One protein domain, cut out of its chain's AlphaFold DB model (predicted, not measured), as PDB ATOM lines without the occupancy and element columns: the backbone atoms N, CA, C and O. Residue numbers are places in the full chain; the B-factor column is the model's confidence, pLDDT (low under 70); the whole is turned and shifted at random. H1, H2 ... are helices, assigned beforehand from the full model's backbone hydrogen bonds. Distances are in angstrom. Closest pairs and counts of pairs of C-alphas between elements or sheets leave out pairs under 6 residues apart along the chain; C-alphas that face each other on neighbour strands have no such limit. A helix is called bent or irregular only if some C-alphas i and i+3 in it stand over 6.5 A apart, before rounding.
ATOM      1  N   TRP A   4     169.037 118.969 205.960       80.31
ATOM      2  CA  TRP A   4     167.884 119.507 206.673       80.31
ATOM      3  C   TRP A   4     168.186 120.788 207.461       80.31
ATOM      4  O   TRP A   4     167.455 121.759 207.293       80.31
ATOM      5  N   ASP A   5     169.288 120.840 208.215       75.94
ATOM      6  CA  ASP A   5     169.649 122.011 209.034       75.94
ATOM      7  C   ASP A   5     169.946 123.233 208.143       75.94
ATOM      8  O   ASP A   5     169.517 124.357 208.412       75.94
ATOM      9  N   LEU A   6     170.609 122.996 207.001       77.38
ATOM     10  CA  LEU A   6     170.874 124.025 205.992       77.38
ATOM     11  C   LEU A   6     169.573 124.554 205.369       77.38
ATOM     12  O   LEU A   6     169.431 125.760 205.175       77.38
ATOM     13  N   LEU A   7     168.629 123.667 205.038       81.00
ATOM     14  CA  LEU A   7     167.337 124.056 204.467       81.00
ATOM     15  C   LEU A   7     166.496 124.863 205.462       81.00
ATOM     16  O   LEU A   7     165.853 125.834 205.062       81.00
ATOM     17  N   GLU A   8     166.529 124.506 206.745       80.19
ATOM     18  CA  GLU A   8     165.827 125.238 207.798       80.19
ATOM     19  C   GLU A   8     166.411 126.645 208.000       80.19
ATOM     20  O   GLU A   8     165.665 127.630 208.018       80.19
ATOM     21  N   LEU A   9     167.744 126.764 208.074       74.25
ATOM     22  CA  LEU A   9     168.436 128.052 208.175       74.25
ATOM     23  C   LEU A   9     168.110 128.953 206.977       74.25
ATOM     24  O   LEU A   9     167.784 130.132 207.138       74.25
ATOM     25  N   LEU A  10     168.150 128.387 205.769       78.69
ATOM     26  CA  LEU A  10     167.847 129.107 204.535       78.69
ATOM     27  C   LEU A  10     166.377 129.546 204.504       78.69
ATOM     28  O   LEU A  10     166.084 130.666 204.092       78.69
ATOM     29  N   GLY A  11     165.461 128.727 205.029       80.31
ATOM     30  CA  GLY A  11     164.061 129.092 205.242       80.31
ATOM     31  C   GLY A  11     163.891 130.296 206.175       80.31
ATOM     32  O   GLY A  11     163.252 131.279 205.792       80.31
ATOM     33  N   LYS A  12     164.513 130.271 207.363       78.00
ATOM     34  CA  LYS A  12     164.484 131.388 208.332       78.00
ATOM     35  C   LYS A  12     165.068 132.670 207.731       78.00
ATOM     36  O   LYS A  12     164.474 133.744 207.857       78.00
ATOM     37  N   PHE A  13     166.182 132.555 207.009       78.62
ATOM     38  CA  PHE A  13     166.804 133.679 206.317       78.62
ATOM     39  C   PHE A  13     165.903 134.255 205.218       78.62
ATOM     40  O   PHE A  13     165.722 135.468 205.150       78.62
ATOM     41  N   VAL A  14     165.279 133.414 204.388       81.88
ATOM     42  CA  VAL A  14     164.341 133.862 203.344       81.88
ATOM     43  C   VAL A  14     163.155 134.605 203.953       81.88
ATOM     44  O   VAL A  14     162.789 135.669 203.454       81.88
ATOM     45  N   VAL A  15     162.585 134.104 205.053       81.25
ATOM     46  CA  VAL A  15     161.509 134.804 205.770       81.25
ATOM     47  C   VAL A  15     161.986 136.174 206.248       81.25
ATOM     48  O   VAL A  15     161.311 137.170 205.992       81.25
ATOM     49  N   PHE A  16     163.168 136.261 206.864       78.00
ATOM     50  CA  PHE A  16     163.745 137.539 207.285       78.00
ATOM     51  C   PHE A  16     163.931 138.509 206.108       78.00
ATOM     52  O   PHE A  16     163.499 139.660 206.181       78.00
ATOM     53  N   VAL A  17     164.523 138.048 205.001       81.38
ATOM     54  CA  VAL A  17     164.738 138.848 203.784       81.38
ATOM     55  C   VAL A  17     163.410 139.354 203.225       81.38
ATOM     56  O   VAL A  17     163.316 140.524 202.855       81.38
ATOM     57  N   CYS A  18     162.371 138.516 203.204       83.50
ATOM     58  CA  CYS A  18     161.031 138.910 202.781       83.50
ATOM     59  C   CYS A  18     160.440 139.980 203.708       83.50
ATOM     60  O   CYS A  18     160.001 141.024 203.234       83.50
ATOM     61  N   LYS A  19     160.477 139.787 205.029       80.94
ATOM     62  CA  LYS A  19     159.958 140.771 205.996       80.94
ATOM     63  C   LYS A  19     160.678 142.118 205.879       80.94
ATOM     64  O   LYS A  19     160.055 143.170 205.699       80.94
ATOM     65  N   TYR A  20     162.006 142.081 205.910       78.25
ATOM     66  CA  TYR A  20     162.860 143.261 205.831       78.25
ATOM     67  C   TYR A  20     162.751 143.968 204.474       78.25
ATOM     68  O   TYR A  20     162.573 145.187 204.406       78.25
ATOM     69  N   GLY A  21     162.811 143.206 203.380       80.50
ATOM     70  CA  GLY A  21     162.685 143.711 202.017       80.50
ATOM     71  C   GLY A  21     161.311 144.324 201.747       80.50
ATOM     72  O   GLY A  21     161.229 145.374 201.108       80.50
ATOM     73  N   PHE A  22     160.241 143.723 202.273       84.81
ATOM     74  CA  PHE A  22     158.884 144.260 202.184       84.81
ATOM     75  C   PHE A  22     158.772 145.595 202.921       84.81
ATOM     76  O   PHE A  22     158.293 146.577 202.353       84.81
ATOM     77  N   SER A  23     159.285 145.658 204.153       79.12
ATOM     78  CA  SER A  23     159.302 146.888 204.950       79.12
ATOM     79  C   SER A  23     160.062 148.012 204.236       79.12
ATOM     80  O   SER A  23     159.549 149.126 204.099       79.12
ATOM     81  N   LYS A  24     161.241 147.706 203.671       78.50
ATOM     82  CA  LYS A  24     161.990 148.633 202.806       78.50
ATOM     83  C   LYS A  24     161.152 149.092 201.611       78.50
ATOM     84  O   LYS A  24     161.034 150.295 201.376       78.50
ATOM     85  N   CYS A  25     160.540 148.162 200.883       82.62
ATOM     86  CA  CYS A  25     159.728 148.489 199.717       82.62
ATOM     87  C   CYS A  25     158.578 149.431 200.069       82.62
ATOM     88  O   CYS A  25     158.420 150.463 199.421       82.62
ATOM     89  N   MET A  26     157.805 149.124 201.109       84.38
ATOM     90  CA  MET A  26     156.655 149.942 201.489       84.38
ATOM     91  C   MET A  26     157.069 151.360 201.884       84.38
ATOM     92  O   MET A  26     156.442 152.322 201.444       84.38
ATOM     93  N   ARG A  27     158.186 151.524 202.601       79.62
ATOM     94  CA  ARG A  27     158.722 152.852 202.947       79.62
ATOM     95  C   ARG A  27     159.110 153.658 201.707       79.62
ATOM     96  O   ARG A  27     158.727 154.820 201.575       79.62
ATOM     97  N   THR A  28     159.825 153.037 200.768       82.12
ATOM     98  CA  THR A  28     160.181 153.699 199.499       82.12
ATOM     99  C   THR A  28     158.948 154.015 198.654       82.12
ATOM    100  O   THR A  28     158.893 155.078 198.042       82.12
ATOM    101  N   ALA A  29     157.926 153.153 198.669       84.50
ATOM    102  CA  ALA A  29     156.675 153.367 197.953       84.50
ATOM    103  C   ALA A  29     155.901 154.570 198.504       84.50
ATOM    104  O   ALA A  29     155.385 155.358 197.719       84.50
ATOM    105  N   VAL A  30     155.857 154.755 199.828       83.12
ATOM    106  CA  VAL A  30     155.203 155.917 200.455       83.12
ATOM    107  C   VAL A  30     155.907 157.221 200.081       83.12
ATOM    108  O   VAL A  30     155.251 158.186 199.687       83.12
ATOM    109  N   CYS A  31     157.242 157.253 200.135       80.62
ATOM    110  CA  CYS A  31     157.995 158.430 199.699       80.62
ATOM    111  C   CYS A  31     157.801 158.693 198.195       80.62
ATOM    112  O   CYS A  31     157.518 159.820 197.781       80.62
ATOM    113  N   GLY A  32     157.860 157.629 197.389       83.62
ATOM    114  CA  GLY A  32     157.568 157.661 195.961       83.62
ATOM    115  C   GLY A  32     156.183 158.232 195.667       83.62
ATOM    116  O   GLY A  32     156.074 159.126 194.836       83.62
ATOM    117  N   LEU A  33     155.140 157.806 196.386       86.94
ATOM    118  CA  LEU A  33     153.771 158.314 196.242       86.94
ATOM    119  C   LEU A  33     153.694 159.832 196.441       86.94
ATOM    120  O   LEU A  33     153.111 160.517 195.602       86.94
ATOM    121  N   ALA A  34     154.305 160.367 197.501       84.44
ATOM    122  CA  ALA A  34     154.307 161.806 197.762       84.44
ATOM    123  C   ALA A  34     154.988 162.590 196.626       84.44
ATOM    124  O   ALA A  34     154.428 163.557 196.104       84.44
ATOM    125  N   VAL A  35     156.160 162.129 196.178       84.69
ATOM    126  CA  VAL A  35     156.882 162.750 195.056       84.69
ATOM    127  C   VAL A  35     156.079 162.639 193.760       84.69
ATOM    128  O   VAL A  35     155.965 163.609 193.017       84.69
ATOM    129  N   MET A  36     155.465 161.488 193.492       88.44
ATOM    130  CA  MET A  36     154.638 161.267 192.309       88.44
ATOM    131  C   MET A  36     153.411 162.174 192.284       88.44
ATOM    132  O   MET A  36     153.109 162.734 191.236       88.44
ATOM    133  N   LEU A  37     152.729 162.370 193.415       89.12
ATOM    134  CA  LEU A  37     151.605 163.305 193.518       89.12
ATOM    135  C   LEU A  37     152.040 164.746 193.219       89.12
ATOM    136  O   LEU A  37     151.376 165.444 192.448       89.12
ATOM    137  N   LEU A  38     153.183 165.183 193.753       86.50
ATOM    138  CA  LEU A  38     153.749 166.501 193.449       86.50
ATOM    139  C   LEU A  38     154.117 166.638 191.967       86.50
ATOM    140  O   LEU A  38     153.812 167.646 191.333       86.50
ATOM    141  N   LEU A  39     154.714 165.603 191.376       84.88
ATOM    142  CA  LEU A  39     155.052 165.587 189.954       84.88
ATOM    143  C   LEU A  39     153.810 165.612 189.061       84.88
ATOM    144  O   LEU A  39     153.796 166.316 188.054       84.88
ATOM    145  N   LEU A  40     152.759 164.880 189.429       86.94
ATOM    146  CA  LEU A  40     151.498 164.840 188.691       86.94
ATOM    147  C   LEU A  40     150.759 166.178 188.758       86.94
ATOM    148  O   LEU A  40     150.294 166.669 187.728       86.94
ATOM    149  N   THR A  41     150.684 166.791 189.940       87.25
ATOM    150  CA  THR A  41     150.063 168.114 190.113       87.25
ATOM    151  C   THR A  41     150.843 169.188 189.360       87.25
ATOM    152  O   THR A  41     150.241 169.964 188.615       87.25
ATOM    153  N   TRP A  42     152.176 169.173 189.448       83.75
ATOM    154  CA  TRP A  42     153.054 170.035 188.657       83.75
ATOM    155  C   TRP A  42     152.857 169.839 187.151       83.75
ATOM    156  O   TRP A  42     152.681 170.814 186.417       83.75
ATOM    157  N   HIS A  43     152.843 168.587 186.682       81.56
ATOM    158  CA  HIS A  43     152.644 168.254 185.273       81.56
ATOM    159  C   HIS A  43     151.288 168.769 184.773       81.56
ATOM    160  O   HIS A  43     151.227 169.433 183.737       81.56
ATOM    161  N   TYR A  44     150.209 168.529 185.523       82.81
ATOM    162  CA  TYR A  44     148.868 168.990 185.167       82.81
ATOM    163  C   TYR A  44     148.768 170.521 185.142       82.81
ATOM    164  O   TYR A  44     148.299 171.099 184.157       82.81
ATOM    165  N   TRP A  45     149.261 171.188 186.191       82.44
ATOM    166  CA  TRP A  45     149.274 172.648 186.293       82.44
ATOM    167  C   TRP A  45     150.043 173.282 185.135       82.44
ATOM    168  O   TRP A  45     149.554 174.193 184.462       82.44
ATOM    169  N   ARG A  46     151.230 172.749 184.847       74.19
ATOM    170  CA  ARG A  46     152.058 173.240 183.758       74.19
ATOM    171  C   ARG A  46     151.396 173.023 182.405       74.19
ATOM    172  O   ARG A  46     151.322 173.968 181.625       74.19
ATOM    173  N   LYS A  47     150.892 171.816 182.130       71.94
ATOM    174  CA  LYS A  47     150.220 171.494 180.865       71.94
ATOM    175  C   LYS A  47     149.064 172.455 180.587       71.94
ATOM    176  O   LYS A  47     148.934 172.933 179.462       71.94
ATOM    177  N   ARG A  48     148.291 172.809 181.621       76.12
ATOM    178  CA  ARG A  48     147.210 173.804 181.534       76.12
ATOM    179  C   ARG A  48     147.717 175.213 181.204       76.12
ATOM    180  O   ARG A  48     147.048 175.928 180.471       76.12
ATOM    181  N   ARG A  49     148.883 175.612 181.725       72.25
ATOM    182  CA  ARG A  49     149.440 176.966 181.552       72.25
ATOM    183  C   ARG A  49     150.188 177.158 180.233       72.25
ATOM    184  O   ARG A  49     150.038 178.197 179.602       72.25
ATOM    185  N   THR A  50     151.023 176.200 179.831       63.72
ATOM    186  CA  THR A  50     151.883 176.336 178.643       63.72
ATOM    187  C   THR A  50     151.299 175.710 177.385       63.72
ATOM    188  O   THR A  50     151.841 175.941 176.308       63.72
ATOM    189  N   GLY A  51     150.251 174.881 177.489       60.84
ATOM    190  CA  GLY A  51     149.670 174.154 176.348       60.84
ATOM    191  C   GLY A  51     150.635 173.174 175.661       60.84
ATOM    192  O   GLY A  51     150.277 172.542 174.672       60.84
ATOM    193  N   ARG A  52     151.861 173.041 176.181       56.06
ATOM    194  CA  ARG A  52     152.949 172.196 175.689       56.06
ATOM    195  C   ARG A  52     153.499 171.356 176.831       56.06
ATOM    196  O   ARG A  52     153.731 171.889 177.920       56.06
ATOM    197  N   SER A  53     153.725 170.076 176.548       53.97
ATOM    198  CA  SER A  53     154.328 169.097 177.464       53.97
ATOM    199  C   SER A  53     155.852 169.002 177.287       53.97
ATOM    200  O   SER A  53     156.549 168.522 178.179       53.97
ATOM    201  N   ALA A  54     156.386 169.508 176.170       54.12
ATOM    202  CA  ALA A  54     157.779 169.307 175.797       54.12
ATOM    203  C   ALA A  54     158.767 170.062 176.701       54.12
ATOM    204  O   ALA A  54     158.819 171.294 176.779       54.12
ATOM    205  N   ASP A  55     159.470 169.246 177.487       53.88
ATOM    206  CA  ASP A  55     160.903 169.274 177.797       53.88
ATOM    207  C   ASP A  55     161.090 169.077 179.291       53.88
ATOM    208  O   ASP A  55     161.588 168.050 179.731       53.88
ATOM    209  N   LEU A  56     160.596 170.009 180.102       52.94
ATOM    210  CA  LEU A  56     160.811 169.963 181.554       52.94
ATOM    211  C   LEU A  56     159.868 168.999 182.293       52.94
ATOM    212  O   LEU A  56     160.181 168.643 183.414       52.94
ATOM    213  N   GLY A  57     158.796 168.501 181.657       63.81
ATOM    214  CA  GLY A  57     157.985 167.397 182.197       63.81
ATOM    215  C   GLY A  57     158.745 166.068 182.205       63.81
ATOM    216  O   GLY A  57     158.808 165.406 183.237       63.81
ATOM    217  N   PHE A  58     159.424 165.751 181.096       69.06
ATOM    218  CA  PHE A  58     160.219 164.531 180.953       69.06
ATOM    219  C   PHE A  58     161.319 164.421 182.020       69.06
ATOM    220  O   PHE A  58     161.426 163.412 182.713       69.06
ATOM    221  N   TYR A  59     162.123 165.475 182.192       69.00
ATOM    222  CA  TYR A  59     163.236 165.441 183.144       69.00
ATOM    223  C   TYR A  59     162.784 165.511 184.607       69.00
ATOM    224  O   TYR A  59     163.498 165.023 185.476       69.00
ATOM    225  N   SER A  60     161.598 166.051 184.909       71.06
ATOM    226  CA  SER A  60     161.050 166.015 186.271       71.06
ATOM    227  C   SER A  60     160.836 164.581 186.778       71.06
ATOM    228  O   SER A  60     160.958 164.341 187.976       71.06
ATOM    229  N   TRP A  61     160.628 163.606 185.887       75.94
ATOM    230  CA  TRP A  61     160.546 162.189 186.254       75.94
ATOM    231  C   TRP A  61     161.864 161.605 186.789       75.94
ATOM    232  O   TRP A  61     161.832 160.588 187.481       75.94
ATOM    233  N   LEU A  62     163.010 162.270 186.564       74.06
ATOM    234  CA  LEU A  62     164.292 161.909 187.187       74.06
ATOM    235  C   LEU A  62     164.223 161.948 188.716       74.06
ATOM    236  O   LEU A  62     164.957 161.218 189.373       74.06
ATOM    237  N   LEU A  63     163.324 162.757 189.286       73.50
ATOM    238  CA  LEU A  63     163.147 162.878 190.735       73.50
ATOM    239  C   LEU A  63     162.565 161.612 191.380       73.50
ATOM    240  O   LEU A  63     162.717 161.426 192.585       73.50
ATOM    241  N   LEU A  64     161.975 160.703 190.594       76.69
ATOM    242  CA  LEU A  64     161.535 159.401 191.103       76.69
ATOM    243  C   LEU A  64     162.706 158.490 191.487       76.69
ATOM    244  O   LEU A  64     162.536 157.627 192.344       76.69
ATOM    245  N   PHE A  65     163.890 158.695 190.899       74.44
ATOM    246  CA  PHE A  65     165.078 157.912 191.237       74.44
ATOM    247  C   PHE A  65     165.548 158.175 192.666       74.44
ATOM    248  O   PHE A  65     165.544 157.232 193.453       74.44
ATOM    249  N   PRO A  66     165.880 159.421 193.054       70.12
ATOM    250  CA  PRO A  66     166.199 159.740 194.440       70.12
ATOM    251  C   PRO A  66     165.081 159.337 195.403       70.12
ATOM    252  O   PRO A  66     165.384 158.782 196.452       70.12
ATOM    253  N   ALA A  67     163.807 159.518 195.027       74.44
ATOM    254  CA  ALA A  67     162.660 159.145 195.862       74.44
ATOM    255  C   ALA A  67     162.616 157.645 196.219       74.44
ATOM    256  O   ALA A  67     162.214 157.270 197.319       74.44
ATOM    257  N   ALA A  68     163.062 156.775 195.307       69.62
ATOM    258  CA  ALA A  68     163.178 155.346 195.583       69.62
ATOM    259  C   ALA A  68     164.272 155.035 196.624       69.62
ATOM    260  O   ALA A  68     164.182 154.027 197.319       69.62
ATOM    261  N   PHE A  69     165.279 155.899 196.774       68.31
ATOM    262  CA  PHE A  69     166.377 155.719 197.731       68.31
ATOM    263  C   PHE A  69     166.182 156.490 199.048       68.31
ATOM    264  O   PHE A  69     166.728 156.093 200.078       68.31
ATOM    265  N   THR A  70     165.364 157.547 199.070       69.81
ATOM    266  CA  THR A  70     165.096 158.364 200.272       69.81
ATOM    267  C   THR A  70     164.291 157.641 201.349       69.81
ATOM    268  O   THR A  70     164.331 158.065 202.505       69.81
ATOM    269  N   GLY A  71     163.630 156.521 201.032       65.44
ATOM    270  CA  GLY A  71     162.971 155.660 202.026       65.44
ATOM    271  C   GLY A  71     163.916 155.073 203.091       65.44
ATOM    272  O   GLY A  71     163.446 154.498 204.068       65.44
ATOM    273  N   MET A  72     165.238 155.226 202.921       69.75
ATOM    274  CA  MET A  72     166.272 154.840 203.895       69.75
ATOM    275  C   MET A  72     166.932 156.032 204.618       69.75
ATOM    276  O   MET A  72     167.883 155.841 205.375       69.75
ATOM    277  N   SER A  73     166.459 157.260 204.388       72.31
ATOM    278  CA  SER A  73     167.006 158.460 205.035       72.31
ATOM    279  C   SER A  73     166.535 158.585 206.485       72.31
ATOM    280  O   SER A  73     165.360 158.380 206.776       72.31
ATOM    281  N   ARG A  74     167.426 159.006 207.391       71.56
ATOM    282  CA  ARG A  74     167.152 159.305 208.812       71.56
ATOM    283  C   ARG A  74     166.000 160.285 209.009       71.56
ATOM    284  O   ARG A  74     165.260 160.170 209.978       71.56
ATOM    285  N   ILE A  75     165.818 161.209 208.067       66.50
ATOM    286  CA  ILE A  75     164.733 162.200 208.078       66.50
ATOM    287  C   ILE A  75     163.367 161.503 208.102       66.50
ATOM    288  O   ILE A  75     162.466 161.923 208.822       66.50
ATOM    289  N   PHE A  76     163.227 160.394 207.372       61.81
ATOM    290  CA  PHE A  76     161.977 159.641 207.317       61.81
ATOM    291  C   PHE A  76     161.713 158.807 208.581       61.81
ATOM    292  O   PHE A  76     160.595 158.347 208.771       61.81
ATOM    293  N   PHE A  77     162.698 158.628 209.465       62.53
ATOM    294  CA  PHE A  77     162.560 157.888 210.730       62.53
ATOM    295  C   PHE A  77     162.266 158.799 211.934       62.53
ATOM    296  O   PHE A  77     162.262 158.340 213.074       62.53
ATOM    297  N   GLN A  78     162.015 160.093 211.711       62.22
ATOM    298  CA  GLN A  78     161.605 161.004 212.778       62.22
ATOM    299  C   GLN A  78     160.144 160.770 213.195       62.22
ATOM    300  O   GLN A  78     159.321 160.326 212.402       62.22
ATOM    301  N   ARG A  79     159.838 161.135 214.447       57.28
ATOM    302  CA  ARG A  79     158.607 160.939 215.252       57.28
ATOM    303  C   ARG A  79     157.252 160.840 214.512       57.28
ATOM    304  O   ARG A  79     156.368 160.127 214.971       57.28
ATOM    305  N   TRP A  80     157.095 161.506 213.370       58.88
ATOM    306  CA  TRP A  80     155.896 161.513 212.521       58.88
ATOM    307  C   TRP A  80     155.646 160.204 211.751       58.88
ATOM    308  O   TRP A  80     154.518 159.958 211.331       58.88
ATOM    309  N   SER A  81     156.662 159.356 211.554       65.75
ATOM    310  CA  SER A  81     156.530 158.100 210.799       65.75
ATOM    311  C   SER A  81     156.344 156.857 211.668       65.75
ATOM    312  O   SER A  81     156.105 155.785 211.120       65.75
ATOM    313  N   ILE A  82     156.386 156.985 213.000       65.81
ATOM    314  CA  ILE A  82     156.326 155.847 213.933       65.81
ATOM    315  C   ILE A  82     155.046 155.026 213.726       65.81
ATOM    316  O   ILE A  82     155.118 153.811 213.579       65.81
ATOM    317  N   GLY A  83     153.878 155.670 213.619       65.25
ATOM    318  CA  GLY A  83     152.610 154.961 213.386       65.25
ATOM    319  C   GLY A  83     152.559 154.230 212.037       65.25
ATOM    320  O   GLY A  83     152.121 153.084 211.959       65.25
ATOM    321  N   LEU A  84     153.081 154.860 210.978       70.88
ATOM    322  CA  LEU A  84     153.217 154.239 209.657       70.88
ATOM    323  C   LEU A  84     154.197 153.054 209.701       70.88
ATOM    324  O   LEU A  84     153.960 152.020 209.082       70.88
ATOM    325  N   GLN A  85     155.291 153.198 210.446       67.81
ATOM    326  CA  GLN A  85     156.323 152.184 210.613       67.81
ATOM    327  C   GLN A  85     155.799 150.964 211.369       67.81
ATOM    328  O   GLN A  85     156.038 149.846 210.915       67.81
ATOM    329  N   SER A  86     155.038 151.170 212.444       69.44
ATOM    330  CA  SER A  86     154.368 150.094 213.178       69.44
ATOM    331  C   SER A  86     153.369 149.351 212.289       69.44
ATOM    332  O   SER A  86     153.393 148.125 212.238       69.44
ATOM    333  N   GLY A  87     152.559 150.070 211.501       71.75
ATOM    334  CA  GLY A  87     151.628 149.447 210.551       71.75
ATOM    335  C   GLY A  87     152.326 148.609 209.470       71.75
ATOM    336  O   GLY A  87     151.917 147.482 209.194       71.75
ATOM    337  N   ILE A  88     153.418 149.123 208.887       76.06
ATOM    338  CA  ILE A  88     154.228 148.385 207.900       76.06
ATOM    339  C   ILE A  88     154.895 147.160 208.534       76.06
ATOM    340  O   ILE A  88     154.994 146.127 207.876       76.06
ATOM    341  N   HIS A  89     155.353 147.258 209.787       70.62
ATOM    342  CA  HIS A  89     155.974 146.142 210.499       70.62
ATOM    343  C   HIS A  89     154.978 145.002 210.724       70.62
ATOM    344  O   HIS A  89     155.262 143.868 210.346       70.62
ATOM    345  N   ILE A  90     153.781 145.321 211.228       74.06
ATOM    346  CA  ILE A  90     152.708 144.340 211.443       74.06
ATOM    347  C   ILE A  90     152.360 143.632 210.129       74.06
ATOM    348  O   ILE A  90     152.310 142.408 210.079       74.06
ATOM    349  N   LEU A  91     152.181 144.385 209.037       71.75
ATOM    350  CA  LEU A  91     151.919 143.799 207.718       71.75
ATOM    351  C   LEU A  91     153.093 142.947 207.218       71.75
ATOM    352  O   LEU A  91     152.876 141.886 206.634       71.75
ATOM    353  N   GLY A  92     154.327 143.392 207.457       70.69
ATOM    354  CA  GLY A  92     155.542 142.674 207.089       70.69
ATOM    355  C   GLY A  92     155.656 141.313 207.769       70.69
ATOM    356  O   GLY A  92     156.061 140.355 207.114       70.69
ATOM    357  N   ASP A  93     155.243 141.204 209.031       70.25
ATOM    358  CA  ASP A  93     155.319 139.965 209.809       70.25
ATOM    359  C   ASP A  93     154.335 138.873 209.381       70.25
ATOM    360  O   ASP A  93     154.534 137.705 209.723       70.25
ATOM    361  N   THR A  94     153.317 139.228 208.600       75.94
ATOM    362  CA  THR A  94     152.317 138.289 208.079       75.94
ATOM    363  C   THR A  94     152.751 137.620 206.768       75.94
ATOM    364  O   THR A  94     153.697 138.040 206.100       75.94
ATOM    365  N   TRP A  95     151.982 136.616 206.326       81.50
ATOM    366  CA  TRP A  95     152.102 135.963 205.009       81.50
ATOM    367  C   TRP A  95     152.073 136.931 203.809       81.50
ATOM    368  O   TRP A  95     152.478 136.566 202.702       81.50
ATOM    369  N   VAL A  96     151.630 138.175 204.018       84.50
ATOM    370  CA  VAL A  96     151.577 139.233 203.002       84.50
ATOM    371  C   VAL A  96     152.962 139.553 202.435       84.50
ATOM    372  O   VAL A  96     153.079 139.753 201.224       84.50
ATOM    373  N   SER A  97     154.020 139.561 203.256       85.00
ATOM    374  CA  SER A  97     155.378 139.863 202.775       85.00
ATOM    375  C   SER A  97     155.882 138.804 201.793       85.00
ATOM    376  O   SER A  97     156.380 139.146 200.719       85.00
ATOM    377  N   GLY A  98     155.673 137.520 202.098       86.31
ATOM    378  CA  GLY A  98     155.973 136.414 201.187       86.31
ATOM    379  C   GLY A  98     155.160 136.496 199.891       86.31
ATOM    380  O   GLY A  98     155.728 136.443 198.799       86.31
ATOM    381  N   GLY A  99     153.844 136.714 200.000       90.12
ATOM    382  CA  GLY A  99     152.957 136.866 198.841       90.12
ATOM    383  C   GLY A  99     153.369 138.016 197.913       90.12
ATOM    384  O   GLY A  99     153.365 137.861 196.690       90.12
ATOM    385  N   TYR A 100     153.808 139.145 198.478       91.06
ATOM    386  CA  TYR A 100     154.313 140.282 197.711       91.06
ATOM    387  C   TYR A 100     155.520 139.906 196.834       91.06
ATOM    388  O   TYR A 100     155.531 140.235 195.645       91.06
ATOM    389  N   PHE A 101     156.512 139.190 197.380       90.69
ATOM    390  CA  PHE A 101     157.696 138.786 196.611       90.69
ATOM    391  C   PHE A 101     157.392 137.711 195.573       90.69
ATOM    392  O   PHE A 101     157.962 137.755 194.484       90.69
ATOM    393  N   VAL A 102     156.458 136.798 195.854       92.69
ATOM    394  CA  VAL A 102     155.982 135.824 194.861       92.69
ATOM    395  C   VAL A 102     155.386 136.543 193.648       92.69
ATOM    396  O   VAL A 102     155.777 136.263 192.513       92.69
ATOM    397  N   ILE A 103     154.505 137.523 193.871       94.56
ATOM    398  CA  ILE A 103     153.910 138.324 192.791       94.56
ATOM    399  C   ILE A 103     154.986 139.130 192.057       94.56
ATOM    400  O   ILE A 103     155.018 139.141 190.827       94.56
ATOM    401  N   LEU A 104     155.898 139.776 192.788       93.50
ATOM    402  CA  LEU A 104     156.987 140.560 192.201       93.50
ATOM    403  C   LEU A 104     157.878 139.704 191.291       93.50
ATOM    404  O   LEU A 104     158.167 140.107 190.162       93.50
ATOM    405  N   LEU A 105     158.287 138.516 191.748       94.06
ATOM    406  CA  LEU A 105     159.105 137.586 190.969       94.06
ATOM    407  C   LEU A 105     158.342 137.036 189.762       94.06
ATOM    408  O   LEU A 105     158.921 136.937 188.680       94.06
ATOM    409  N   ALA A 106     157.046 136.746 189.904       95.75
ATOM    410  CA  ALA A 106     156.199 136.327 188.790       95.75
ATOM    411  C   ALA A 106     156.094 137.422 187.713       95.75
ATOM    412  O   ALA A 106     156.287 137.150 186.526       95.75
ATOM    413  N   LEU A 107     155.864 138.679 188.111       95.31
ATOM    414  CA  LEU A 107     155.816 139.828 187.202       95.31
ATOM    415  C   LEU A 107     157.168 140.090 186.527       95.31
ATOM    416  O   LEU A 107     157.213 140.388 185.329       95.31
ATOM    417  N   LEU A 108     158.270 139.957 187.269       94.75
ATOM    418  CA  LEU A 108     159.623 140.085 186.734       94.75
ATOM    419  C   LEU A 108     159.932 138.978 185.722       94.75
ATOM    420  O   LEU A 108     160.411 139.266 184.624       94.75
ATOM    421  N   GLY A 109     159.611 137.728 186.059       95.81
ATOM    422  CA  GLY A 109     159.761 136.571 185.179       95.81
ATOM    423  C   GLY A 109     158.942 136.720 183.898       95.81
ATOM    424  O   GLY A 109     159.477 136.540 182.804       95.81
ATOM    425  N   TRP A 110     157.682 137.152 184.012       95.19
ATOM    426  CA  TRP A 110     156.819 137.452 182.867       95.19
ATOM    427  C   TRP A 110     157.412 138.538 181.963       95.19
ATOM    428  O   TRP A 110     157.466 138.391 180.740       95.19
ATOM    429  N   TRP A 111     157.909 139.627 182.554       94.06
ATOM    430  CA  TRP A 111     158.541 140.713 181.812       94.06
ATOM    431  C   TRP A 111     159.816 140.257 181.086       94.06
ATOM    432  O   TRP A 111     159.975 140.542 179.894       94.06
ATOM    433  N   LEU A 112     160.690 139.497 181.755       92.75
ATOM    434  CA  LEU A 112     161.904 138.929 181.158       92.75
ATOM    435  C   LEU A 112     161.578 137.940 180.034       92.75
ATOM    436  O   LEU A 112     162.169 138.023 178.955       92.75
ATOM    437  N   ALA A 113     160.607 137.049 180.241       92.38
ATOM    438  CA  ALA A 113     160.138 136.119 179.218       92.38
ATOM    439  C   ALA A 113     159.624 136.874 177.983       92.38
ATOM    440  O   ALA A 113     160.027 136.564 176.860       92.38
ATOM    441  N   GLY A 114     158.832 137.934 178.178       89.38
ATOM    442  CA  GLY A 114     158.381 138.815 177.102       89.38
ATOM    443  C   GLY A 114     159.539 139.453 176.326       89.38
ATOM    444  O   GLY A 114     159.533 139.450 175.092       89.38
ATOM    445  N   LYS A 115     160.581 139.936 177.018       87.31
ATOM    446  CA  LYS A 115     161.799 140.470 176.380       87.31
ATOM    447  C   LYS A 115     162.560 139.404 175.592       87.31
ATOM    448  O   LYS A 115     163.003 139.677 174.476       87.31
ATOM    449  N   HIS A 116     162.680 138.193 176.132       86.38
ATOM    450  CA  HIS A 116     163.315 137.070 175.444       86.38
ATOM    451  C   HIS A 116     162.544 136.649 174.189       86.38
ATOM    452  O   HIS A 116     163.153 136.449 173.137       86.38
ATOM    453  N   VAL A 117     161.215 136.550 174.270       88.00
ATOM    454  CA  VAL A 117     160.353 136.232 173.123       88.00
ATOM    455  C   VAL A 117     160.460 137.316 172.055       88.00
ATOM    456  O   VAL A 117     160.663 136.992 170.885       88.00
ATOM    457  N   LEU A 118     160.393 138.594 172.441       84.38
ATOM    458  CA  LEU A 118     160.557 139.715 171.517       84.38
ATOM    459  C   LEU A 118     161.925 139.672 170.825       84.38
ATOM    460  O   LEU A 118     161.991 139.770 169.605       84.38
ATOM    461  N   SER A 119     163.004 139.445 171.579       82.94
ATOM    462  CA  SER A 119     164.350 139.314 171.015       82.94
ATOM    463  C   SER A 119     164.438 138.165 170.006       82.94
ATOM    464  O   SER A 119     164.991 138.352 168.924       82.94
ATOM    465  N   LYS A 120     163.838 137.003 170.302       82.38
ATOM    466  CA  LYS A 120     163.772 135.882 169.351       82.38
ATOM    467  C   LYS A 120     162.982 136.234 168.090       82.38
ATOM    468  O   LYS A 120     163.400 135.830 167.012       82.38
ATOM    469  N   ARG A 121     161.865 136.962 168.207       83.75
ATOM    470  CA  ARG A 121     161.063 137.405 167.050       83.75
ATOM    471  C   ARG A 121     161.841 138.382 166.173       83.75
ATOM    472  O   ARG A 121     161.903 138.174 164.972       83.75
ATOM    473  N   VAL A 122     162.491 139.381 166.770       81.12
ATOM    474  CA  VAL A 122     163.298 140.372 166.037       81.12
ATOM    475  C   VAL A 122     164.464 139.707 165.302       81.12
ATOM    476  O   VAL A 122     164.714 140.026 164.149       81.12
ATOM    477  N   CYS A 123     165.130 138.724 165.914       78.06
ATOM    478  CA  CYS A 123     166.217 137.985 165.261       78.06
ATOM    479  C   CYS A 123     165.778 137.134 164.057       78.06
ATOM    480  O   CYS A 123     166.647 136.691 163.311       78.06
ATOM    481  N   HIS A 286     165.287 156.991 175.462       85.56
ATOM    482  CA  HIS A 286     163.910 156.679 175.874       85.56
ATOM    483  C   HIS A 286     163.731 155.189 176.211       85.56
ATOM    484  O   HIS A 286     162.992 154.833 177.126       85.56
ATOM    485  N   ILE A 287     164.479 154.313 175.534       87.69
ATOM    486  CA  ILE A 287     164.466 152.864 175.757       87.69
ATOM    487  C   ILE A 287     164.923 152.540 177.184       87.69
ATOM    488  O   ILE A 287     164.304 151.707 177.844       87.69
ATOM    489  N   LEU A 288     165.977 153.192 177.685       87.44
ATOM    490  CA  LEU A 288     166.449 152.982 179.055       87.44
ATOM    491  C   LEU A 288     165.355 153.371 180.053       87.44
ATOM    492  O   LEU A 288     164.991 152.558 180.898       87.44
ATOM    493  N   TRP A 289     164.771 154.558 179.883       84.94
ATOM    494  CA  TRP A 289     163.698 155.080 180.731       84.94
ATOM    495  C   TRP A 289     162.466 154.181 180.774       84.94
ATOM    496  O   TRP A 289     161.961 153.889 181.853       84.94
ATOM    497  N   ILE A 290     162.014 153.682 179.623       86.94
ATOM    498  CA  ILE A 290     160.871 152.768 179.547       86.94
ATOM    499  C   ILE A 290     161.148 151.463 180.306       86.94
ATOM    500  O   ILE A 290     160.271 150.961 181.005       86.94
ATOM    501  N   ASN A 291     162.352 150.892 180.180       89.56
ATOM    502  CA  ASN A 291     162.697 149.672 180.920       89.56
ATOM    503  C   ASN A 291     162.796 149.941 182.423       89.56
ATOM    504  O   ASN A 291     162.347 149.132 183.223       89.56
ATOM    505  N   LEU A 292     163.332 151.097 182.796       87.31
ATOM    506  CA  LEU A 292     163.493 151.507 184.179       87.31
ATOM    507  C   LEU A 292     162.144 151.729 184.879       87.31
ATOM    508  O   LEU A 292     161.916 151.210 185.966       87.31
ATOM    509  N   PHE A 293     161.207 152.403 184.208       87.56
ATOM    510  CA  PHE A 293     159.826 152.531 184.676       87.56
ATOM    511  C   PHE A 293     159.085 151.195 184.698       87.56
ATOM    512  O   PHE A 293     158.289 150.965 185.603       87.56
ATOM    513  N   ALA A 294     159.362 150.284 183.760       89.94
ATOM    514  CA  ALA A 294     158.797 148.940 183.818       89.94
ATOM    515  C   ALA A 294     159.261 148.179 185.073       89.94
ATOM    516  O   ALA A 294     158.447 147.494 185.685       89.94
ATOM    517  N   LEU A 295     160.524 148.339 185.486       90.06
ATOM    518  CA  LEU A 295     161.031 147.780 186.743       90.06
ATOM    519  C   LEU A 295     160.391 148.451 187.964       90.06
ATOM    520  O   LEU A 295     159.946 147.744 188.863       90.06
ATOM    521  N   LEU A 296     160.258 149.783 187.973       88.38
ATOM    522  CA  LEU A 296     159.537 150.499 189.037       88.38
ATOM    523  C   LEU A 296     158.075 150.050 189.142       88.38
ATOM    524  O   LEU A 296     157.563 149.892 190.242       88.38
ATOM    525  N   ARG A 297     157.409 149.785 188.015       90.94
ATOM    526  CA  ARG A 297     156.045 149.246 187.973       90.94
ATOM    527  C   ARG A 297     155.964 147.818 188.498       90.94
ATOM    528  O   ARG A 297     154.971 147.473 189.115       90.94
ATOM    529  N   ILE A 298     156.970 146.982 188.254       91.88
ATOM    530  CA  ILE A 298     157.036 145.630 188.835       91.88
ATOM    531  C   ILE A 298     157.258 145.721 190.349       91.88
ATOM    532  O   ILE A 298     156.625 144.994 191.107       91.88
ATOM    533  N   TYR A 299     158.115 146.642 190.786       87.81
ATOM    534  CA  TYR A 299     158.414 146.867 192.196       87.81
ATOM    535  C   TYR A 299     157.203 147.434 192.958       87.81
ATOM    536  O   TYR A 299     156.788 146.910 193.988       87.81
ATOM    537  N   TRP A 300     156.549 148.454 192.413       89.38
ATOM    538  CA  TRP A 300     155.361 149.093 192.981       89.38
ATOM    539  C   TRP A 300     154.088 148.692 192.227       89.38
ATOM    540  O   TRP A 300     153.273 149.539 191.865       89.38
ATOM    541  N   TRP A 301     153.903 147.394 191.975       91.69
ATOM    542  CA  TRP A 301     152.807 146.880 191.140       91.69
ATOM    543  C   TRP A 301     151.410 147.242 191.648       91.69
ATOM    544  O   TRP A 301     150.493 147.390 190.841       91.69
ATOM    545  N   PHE A 302     151.263 147.435 192.958       89.50
ATOM    546  CA  PHE A 302     150.025 147.842 193.620       89.50
ATOM    547  C   PHE A 302     149.753 149.354 193.530       89.50
ATOM    548  O   PHE A 302     148.651 149.794 193.845       89.50
ATOM    549  N   ASN A 303     150.734 150.168 193.124       88.44
ATOM    550  CA  ASN A 303     150.625 151.623 193.117       88.44
ATOM    551  C   ASN A 303     150.059 152.135 191.773       88.44
ATOM    552  O   ASN A 303     150.793 152.175 190.778       88.44
ATOM    553  N   PRO A 304     148.796 152.608 191.716       89.00
ATOM    554  CA  PRO A 304     148.172 153.063 190.473       89.00
ATOM    555  C   PRO A 304     148.842 154.311 189.885       89.00
ATOM    556  O   PRO A 304     148.832 154.497 188.664       89.00
ATOM    557  N   LEU A 305     149.475 155.150 190.717       89.56
ATOM    558  CA  LEU A 305     150.151 156.353 190.237       89.56
ATOM    559  C   LEU A 305     151.325 155.999 189.325       89.56
ATOM    560  O   LEU A 305     151.610 156.759 188.408       89.56
ATOM    561  N   VAL A 306     151.976 154.840 189.501       88.38
ATOM    562  CA  VAL A 306     153.159 154.470 188.693       88.38
ATOM    563  C   VAL A 306     152.758 154.252 187.247       88.38
ATOM    564  O   VAL A 306     153.439 154.716 186.335       88.38
ATOM    565  N   TYR A 307     151.598 153.635 187.039       89.12
ATOM    566  CA  TYR A 307     151.011 153.432 185.720       89.12
ATOM    567  C   TYR A 307     150.610 154.759 185.066       89.12
ATOM    568  O   TYR A 307     150.778 154.929 183.855       89.12
ATOM    569  N   LEU A 308     150.100 155.714 185.851       88.38
ATOM    570  CA  LEU A 308     149.767 157.048 185.352       88.38
ATOM    571  C   LEU A 308     151.029 157.838 184.979       88.38
ATOM    572  O   LEU A 308     151.084 158.418 183.896       88.38
ATOM    573  N   CYS A 309     152.052 157.809 185.831       86.81
ATOM    574  CA  CYS A 309     153.348 158.431 185.581       86.81
ATOM    575  C   CYS A 309     154.021 157.843 184.338       86.81
ATOM    576  O   CYS A 309     154.464 158.597 183.480       86.81
ATOM    577  N   GLU A 310     154.028 156.515 184.180       86.56
ATOM    578  CA  GLU A 310     154.549 155.862 182.974       86.56
ATOM    579  C   GLU A 310     153.783 156.311 181.718       86.56
ATOM    580  O   GLU A 310     154.389 156.597 180.685       86.56
ATOM    581  N   LYS A 311     152.448 156.409 181.793       84.69
ATOM    582  CA  LYS A 311     151.620 156.872 180.670       84.69
ATOM    583  C   LYS A 311     151.970 158.305 180.263       84.69
ATOM    584  O   LYS A 311     152.115 158.566 179.071       84.69
ATOM    585  N   LEU A 312     152.096 159.216 181.226       84.00
ATOM    586  CA  LEU A 312     152.447 160.616 180.963       84.00
ATOM    587  C   LEU A 312     153.881 160.750 180.445       84.00
ATOM    588  O   LEU A 312     154.105 161.447 179.463       84.00
ATOM    589  N   LEU A 313     154.825 160.004 181.022       84.38
ATOM    590  CA  LEU A 313     156.203 159.940 180.543       84.38
ATOM    591  C   LEU A 313     156.266 159.510 179.072       84.38
ATOM    592  O   LEU A 313     156.986 160.117 178.286       84.38
ATOM    593  N   ARG A 314     155.511 158.476 178.682       84.81
ATOM    594  CA  ARG A 314     155.451 158.027 177.281       84.81
ATOM    595  C   ARG A 314     154.883 159.108 176.366       84.81
ATOM    596  O   ARG A 314     155.411 159.303 175.281       84.81
ATOM    597  N   GLN A 315     153.852 159.833 176.799       81.94
ATOM    598  CA  GLN A 315     153.316 160.964 176.031       81.94
ATOM    599  C   GLN A 315     154.357 162.076 175.853       81.94
ATOM    600  O   GLN A 315     154.501 162.594 174.748       81.94
ATOM    601  N   ASP A 316     155.115 162.389 176.907       81.00
ATOM    602  CA  ASP A 316     156.205 163.366 176.850       81.00
ATOM    603  C   ASP A 316     157.326 162.905 175.895       81.00
ATOM    604  O   ASP A 316     157.847 163.713 175.127       81.00
ATOM    605  N   MET A 317     157.667 161.608 175.897       82.88
ATOM    606  CA  MET A 317     158.652 161.013 174.979       82.88
ATOM    607  C   MET A 317     158.222 161.121 173.512       82.88
ATOM    608  O   MET A 317     159.029 161.534 172.682       82.88
ATOM    609  N   GLU A 318     156.976 160.751 173.190       84.88
ATOM    610  CA  GLU A 318     156.451 160.828 171.819       84.88
ATOM    611  C   GLU A 318     156.412 162.274 171.324       84.88
ATOM    612  O   GLU A 318     156.861 162.549 170.215       84.88
ATOM    613  N   GLN A 319     155.959 163.214 172.161       80.19
ATOM    614  CA  GLN A 319     155.933 164.631 171.801       80.19
ATOM    615  C   GLN A 319     157.349 165.177 171.543       80.19
ATOM    616  O   GLN A 319     157.566 165.886 170.562       80.19
ATOM    617  N   ALA A 320     158.327 164.830 172.387       78.62
ATOM    618  CA  ALA A 320     159.714 165.252 172.196       78.62
ATOM    619  C   ALA A 320     160.321 164.692 170.895       78.62
ATOM    620  O   ALA A 320     161.081 165.387 170.212       78.62
ATOM    621  N   CYS A 321     159.984 163.450 170.535       81.81
ATOM    622  CA  CYS A 321     160.401 162.849 169.269       81.81
ATOM    623  C   CYS A 321     159.693 163.483 168.067       81.81
ATOM    624  O   CYS A 321     160.376 163.795 167.096       81.81
ATOM    625  N   ASP A 322     158.385 163.747 168.147       85.69
ATOM    626  CA  ASP A 322     157.610 164.414 167.092       85.69
ATOM    627  C   ASP A 322     158.190 165.811 166.784       85.69
ATOM    628  O   ASP A 322     158.461 166.144 165.627       85.69
ATOM    629  N   GLU A 323     158.468 166.611 167.821       80.44
ATOM    630  CA  GLU A 323     159.088 167.938 167.683       80.44
ATOM    631  C   GLU A 323     160.509 167.853 167.103       80.44
ATOM    632  O   GLU A 323     160.874 168.616 166.201       80.44
ATOM    633  N   GLY A 324     161.312 166.894 167.575       79.81
ATOM    634  CA  GLY A 324     162.640 166.635 167.025       79.81
ATOM    635  C   GLY A 324     162.591 166.168 165.566       79.81
ATOM    636  O   GLY A 324     163.446 166.549 164.766       79.81
ATOM    637  N   CYS A 325     161.590 165.375 165.189       85.00
ATOM    638  CA  CYS A 325     161.439 164.844 163.843       85.00
ATOM    639  C   CYS A 325     161.123 165.961 162.846       85.00
ATOM    640  O   CYS A 325     161.844 166.104 161.855       85.00
ATOM    641  N   LEU A 326     160.142 166.822 163.153       84.31
ATOM    642  CA  LEU A 326     159.843 168.030 162.366       84.31
ATOM    643  C   LEU A 326     161.091 168.898 162.164       84.31
ATOM    644  O   LEU A 326     161.319 169.458 161.093       84.31
ATOM    645  N   TYR A 327     161.926 168.974 163.197       80.38
ATOM    646  CA  TYR A 327     163.157 169.738 163.176       80.38
ATOM    647  C   TYR A 327     164.245 169.142 162.256       80.38
ATOM    648  O   TYR A 327     164.811 169.873 161.446       80.38
ATOM    649  N   TYR A 328     164.566 167.846 162.366       81.06
ATOM    650  CA  TYR A 328     165.677 167.235 161.607       81.06
ATOM    651  C   TYR A 328     165.304 166.880 160.164       81.06
ATOM    652  O   TYR A 328     166.186 166.778 159.308       81.06
ATOM    653  N   THR A 329     164.018 166.652 159.896       82.06
ATOM    654  CA  THR A 329     163.529 166.268 158.564       82.06
ATOM    655  C   THR A 329     163.095 167.474 157.739       82.06
ATOM    656  O   THR A 329     163.184 167.423 156.517       82.06
ATOM    657  N   GLY A 330     162.661 168.561 158.389       80.25
ATOM    658  CA  GLY A 330     162.110 169.740 157.719       80.25
ATOM    659  C   GLY A 330     160.711 169.528 157.129       80.25
ATOM    660  O   GLY A 330     160.198 170.432 156.471       80.25
ATOM    661  N   VAL A 331     160.092 168.365 157.369       85.88
ATOM    662  CA  VAL A 331     158.738 168.031 156.907       85.88
ATOM    663  C   VAL A 331     157.725 168.996 157.520       85.88
ATOM    664  O   VAL A 331     157.847 169.402 158.679       85.88
ATOM    665  N   SER A 332     156.713 169.389 156.744       85.44
ATOM    666  CA  SER A 332     155.681 170.289 157.260       85.44
ATOM    667  C   SER A 332     154.828 169.609 158.339       85.44
ATOM    668  O   SER A 332     154.554 168.410 158.279       85.44
ATOM    669  N   LEU A 380     165.746 176.472 167.028       49.56
ATOM    670  CA  LEU A 380     166.963 175.653 167.207       49.56
ATOM    671  C   LEU A 380     167.826 176.011 168.429       49.56
ATOM    672  O   LEU A 380     168.266 175.155 169.200       49.56
ATOM    673  N   ARG A 381     168.072 177.313 168.601       52.38
ATOM    674  CA  ARG A 381     168.955 177.867 169.635       52.38
ATOM    675  C   ARG A 381     168.299 177.827 171.014       52.38
ATOM    676  O   ARG A 381     168.976 177.561 172.003       52.38
ATOM    677  N   LYS A 382     166.979 178.032 171.058       56.56
ATOM    678  CA  LYS A 382     166.168 177.997 172.276       56.56
ATOM    679  C   LYS A 382     165.974 176.551 172.741       56.56
ATOM    680  O   LYS A 382     166.247 176.267 173.899       56.56
ATOM    681  N   TYR A 383     165.665 175.634 171.821       58.22
ATOM    682  CA  TYR A 383     165.566 174.191 172.083       58.22
ATOM    683  C   TYR A 383     166.870 173.610 172.656       58.22
ATOM    684  O   TYR A 383     166.891 173.049 173.750       58.22
ATOM    685  N   ARG A 384     168.005 173.824 171.973       60.84
ATOM    686  CA  ARG A 384     169.307 173.280 172.403       60.84
ATOM    687  C   ARG A 384     169.773 173.849 173.749       60.84
ATOM    688  O   ARG A 384     170.359 173.117 174.545       60.84
ATOM    689  N   LEU A 385     169.539 175.140 173.998       62.31
ATOM    690  CA  LEU A 385     169.924 175.794 175.251       62.31
ATOM    691  C   LEU A 385     169.054 175.327 176.425       62.31
ATOM    692  O   LEU A 385     169.599 175.017 177.482       62.31
ATOM    693  N   ILE A 386     167.735 175.232 176.220       60.66
ATOM    694  CA  ILE A 386     166.787 174.744 177.228       60.66
ATOM    695  C   ILE A 386     167.124 173.303 177.597       60.66
ATOM    696  O   ILE A 386     167.360 173.035 178.772       60.66
ATOM    697  N   HIS A 387     167.252 172.403 176.619       59.84
ATOM    698  CA  HIS A 387     167.592 171.008 176.894       59.84
ATOM    699  C   HIS A 387     168.926 170.864 177.613       59.84
ATOM    700  O   HIS A 387     168.994 170.163 178.610       59.84
ATOM    701  N   ARG A 388     169.978 171.565 177.173       66.69
ATOM    702  CA  ARG A 388     171.291 171.467 177.821       66.69
ATOM    703  C   ARG A 388     171.246 171.917 179.281       66.69
ATOM    704  O   ARG A 388     171.733 171.198 180.148       66.69
ATOM    705  N   ASN A 389     170.688 173.095 179.551       65.94
ATOM    706  CA  ASN A 389     170.649 173.647 180.906       65.94
ATOM    707  C   ASN A 389     169.755 172.804 181.824       65.94
ATOM    708  O   ASN A 389     170.056 172.630 182.998       65.94
ATOM    709  N   LEU A 390     168.694 172.229 181.268       66.44
ATOM    710  CA  LEU A 390     167.769 171.366 181.979       66.44
ATOM    711  C   LEU A 390     168.351 169.986 182.286       66.44
ATOM    712  O   LEU A 390     168.244 169.522 183.416       66.44
ATOM    713  N   THR A 391     169.021 169.352 181.322       67.94
ATOM    714  CA  THR A 391     169.749 168.101 181.563       67.94
ATOM    715  C   THR A 391     170.809 168.301 182.645       67.94
ATOM    716  O   THR A 391     170.936 167.460 183.528       67.94
ATOM    717  N   LEU A 392     171.529 169.429 182.622       71.56
ATOM    718  CA  LEU A 392     172.508 169.772 183.657       71.56
ATOM    719  C   LEU A 392     171.848 170.015 185.021       71.56
ATOM    720  O   LEU A 392     172.319 169.475 186.016       71.56
ATOM    721  N   GLY A 393     170.745 170.766 185.071       75.19
ATOM    722  CA  GLY A 393     170.006 171.024 186.308       75.19
ATOM    723  C   GLY A 393     169.449 169.747 186.939       75.19
ATOM    724  O   GLY A 393     169.603 169.525 188.136       75.19
ATOM    725  N   CYS A 394     168.868 168.853 186.139       70.81
ATOM    726  CA  CYS A 394     168.354 167.587 186.651       70.81
ATOM    727  C   CYS A 394     169.463 166.592 187.010       70.81
ATOM    728  O   CYS A 394     169.304 165.850 187.974       70.81
ATOM    729  N   ALA A 395     170.596 166.597 186.299       76.12
ATOM    730  CA  ALA A 395     171.774 165.836 186.707       76.12
ATOM    731  C   ALA A 395     172.321 166.340 188.052       76.12
ATOM    732  O   ALA A 395     172.621 165.531 188.925       76.12
ATOM    733  N   ALA A 396     172.378 167.660 188.257       80.94
ATOM    734  CA  ALA A 396     172.778 168.251 189.531       80.94
ATOM    735  C   ALA A 396     171.805 167.887 190.665       80.94
ATOM    736  O   ALA A 396     172.254 167.505 191.740       80.94
ATOM    737  N   LEU A 397     170.489 167.921 190.420       79.25
ATOM    738  CA  LEU A 397     169.479 167.485 191.394       79.25
ATOM    739  C   LEU A 397     169.576 165.991 191.717       79.25
ATOM    740  O   LEU A 397     169.413 165.610 192.870       79.25
ATOM    741  N   LEU A 398     169.864 165.144 190.724       80.12
ATOM    742  CA  LEU A 398     170.121 163.721 190.940       80.12
ATOM    743  C   LEU A 398     171.351 163.505 191.822       80.12
ATOM    744  O   LEU A 398     171.276 162.753 192.787       80.12
ATOM    745  N   VAL A 399     172.461 164.181 191.517       83.06
ATOM    746  CA  VAL A 399     173.695 164.103 192.312       83.06
ATOM    747  C   VAL A 399     173.446 164.608 193.730       83.06
ATOM    748  O   VAL A 399     173.806 163.923 194.679       83.06
ATOM    749  N   LEU A 400     172.763 165.742 193.893       82.62
ATOM    750  CA  LEU A 400     172.376 166.260 195.204       82.62
ATOM    751  C   LEU A 400     171.465 165.276 195.951       82.62
ATOM    752  O   LEU A 400     171.660 165.051 197.140       82.62
ATOM    753  N   GLY A 401     170.516 164.640 195.263       78.19
ATOM    754  CA  GLY A 401     169.669 163.584 195.816       78.19
ATOM    755  C   GLY A 401     170.480 162.384 196.309       78.19
ATOM    756  O   GLY A 401     170.275 161.908 197.419       78.19
ATOM    757  N   VAL A 402     171.457 161.922 195.529       80.31
ATOM    758  CA  VAL A 402     172.346 160.821 195.930       80.31
ATOM    759  C   VAL A 402     173.236 161.224 197.106       80.31
ATOM    760  O   VAL A 402     173.377 160.452 198.050       80.31
ATOM    761  N   LEU A 403     173.804 162.433 197.090       83.06
ATOM    762  CA  LEU A 403     174.650 162.942 198.172       83.06
ATOM    763  C   LEU A 403     173.862 163.130 199.471       83.06
ATOM    764  O   LEU A 403     174.336 162.743 200.532       83.06
ATOM    765  N   THR A 404     172.647 163.675 199.392       79.00
ATOM    766  CA  THR A 404     171.760 163.835 200.553       79.00
ATOM    767  C   THR A 404     171.324 162.484 201.103       79.00
ATOM    768  O   THR A 404     171.359 162.300 202.316       79.00
ATOM    769  N   VAL A 405     170.995 161.504 200.251       76.38
ATOM    770  CA  VAL A 405     170.748 160.121 200.693       76.38
ATOM    771  C   VAL A 405     171.990 159.541 201.365       76.38
ATOM    772  O   VAL A 405     171.867 159.010 202.459       76.38
ATOM    773  N   GLY A 406     173.182 159.685 200.782       75.88
ATOM    774  CA  GLY A 406     174.424 159.207 201.393       75.88
ATOM    775  C   GLY A 406     174.674 159.826 202.771       75.88
ATOM    776  O   GLY A 406     174.874 159.099 203.738       75.88
ATOM    777  N   ALA A 407     174.556 161.152 202.882       80.56
ATOM    778  CA  ALA A 407     174.766 161.893 204.125       80.56
ATOM    779  C   ALA A 407     173.710 161.599 205.203       80.56
ATOM    780  O   ALA A 407     174.005 161.660 206.394       80.56
ATOM    781  N   THR A 408     172.472 161.300 204.801       78.81
ATOM    782  CA  THR A 408     171.349 161.105 205.732       78.81
ATOM    783  C   THR A 408     170.958 159.646 205.913       78.81
ATOM    784  O   THR A 408     170.072 159.368 206.711       78.81
ATOM    785  N   SER A 409     171.573 158.701 205.205       74.12
ATOM    786  CA  SER A 409     171.282 157.274 205.347       74.12
ATOM    787  C   SER A 409     171.703 156.730 206.718       74.12
ATOM    788  O   SER A 409     172.592 157.259 207.400       74.12
TER     789      SER A 409
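Overview. This is residues 4 to 123, 286 to 332 and 380 to 409 of the 519 residues of the protein "Regulatory protein BlaR1" of Lachnospiraceae bacterium (UniProt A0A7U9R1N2). A loose group of helices is gathered along the long helix H1: H2 folds back beside part of H1, and H8 runs beside H2, while the helical hairpin of H6 and H7 packs between H1 and H2 on one side and H5 on the other. H4 and H5 meet at a corner beside residues 15 to 26 of H1, and from there H5 runs away at a large angle to H1; residues 4 to 13 of H1 stick out at one place and residues 112 to 123, of which 112 to 122 belong to H5, at another. The printed part has 197 residues with eight named helices, H1 to H8 in order along the chain, and no named strand; its class is all helix. The whole is loose, with a radius of gyration of the C-alphas of 20.4 A, and only just flat, with spans of 71 by 50 by 28 A.

Along the chain. H1, residues 4 to 50, begins with C-alpha 4 at (167.884, 119.507, 206.673) and is 65.4 A long from first to last C-alpha. H2, residues 56 to 70, is 22.4 A long, and H3 has four residues, 74 to 77. H4, residues 79 to 93, is 21.9 A long and irregular: C-alphas 80 and 83 are 7.4 A apart. H5, residues 95 to 122, is 40.8 A long and ends with C-alpha 122 at (163.298, 140.372, 166.037). H6 has residues 286 to 299. H7, residues 304 to 329, is 37.8 A long. H8, residues 380 to 408, is 41.4 A long and ends with C-alpha 408 at (171.349, 161.105, 205.732).

Arrangement. H1 is the hub, touching H2, H4, H5 and H7. H1 and H2 form a helical hairpin at a shallow tilt of 30 degrees; H1 touches H2 with residues 28 to 43 alone, and their closest C-alphas, those of Thr 28 and Ala 68, are 5.2 A apart. H4 touches H1 opposite ways at a steep tilt of 48 degrees, closest at the C-alphas of Lys 19 and Gly 92, 4.9 A. H5 touches H1 with residues 97 to 101 alone, only just about perpendicular at 71 degrees, closest at the C-alphas of Phe 22 and Ser 97, 5.7 A. H7 touches H1 the same way at a steep tilt of 55 degrees, closest at the C-alphas of Met 36 and Leu 305, 7.0 A. H2 touches H8 the same way at a shallow tilt of 9 degrees, closest at the C-alphas of Pro 66 and Gly 401, 5.4 A. H2 also touches H7, closest at the C-alphas of Phe 58 and Asp 316, 5.9 A. H6 and H7 form a helical hairpin at a shallow tilt of 4 degrees, closest at the C-alphas of Arg 297 and Val 306, 6.0 A. H6 touches H5 opposite ways at a shallow tilt of 28 degrees, closest at the C-alphas of Leu 104 and Ile 298, 6.1 A. H3 touches no helix; it is close to H8 but not clearly touching, with the C-alphas of Arg 74 and Thr 408 5.5 A apart. Among the pairs that are apart are H1 and H8, and H5 and H7. Every O i to N i+4 pair is within hydrogen-bond range in H1, H5, H6, H7 and H8; in H4 it is 9 of 11, and in H2 4 of 11 beside 8 of 12 O i to N i+3 pairs, while H3, with four residues, is too short for any O i to N i+4 pair.

Size, cuts and confidence. The two C-alphas farthest apart, those of Asp 5 and Ser 332, are 72.2 A apart. Residues 124 to 285 are not printed, with 21.6 A between C-alphas 123 and 286, and residues 333 to 379 are not printed, with 16.0 A between C-alphas 332 and 380. The links that are printed whole are tight. The mean pLDDT of the printed part is 78.8; it is under 70 in residues 50 to 59, 68 to 72, 75 to 83, 85 to 86 and 380 to 391.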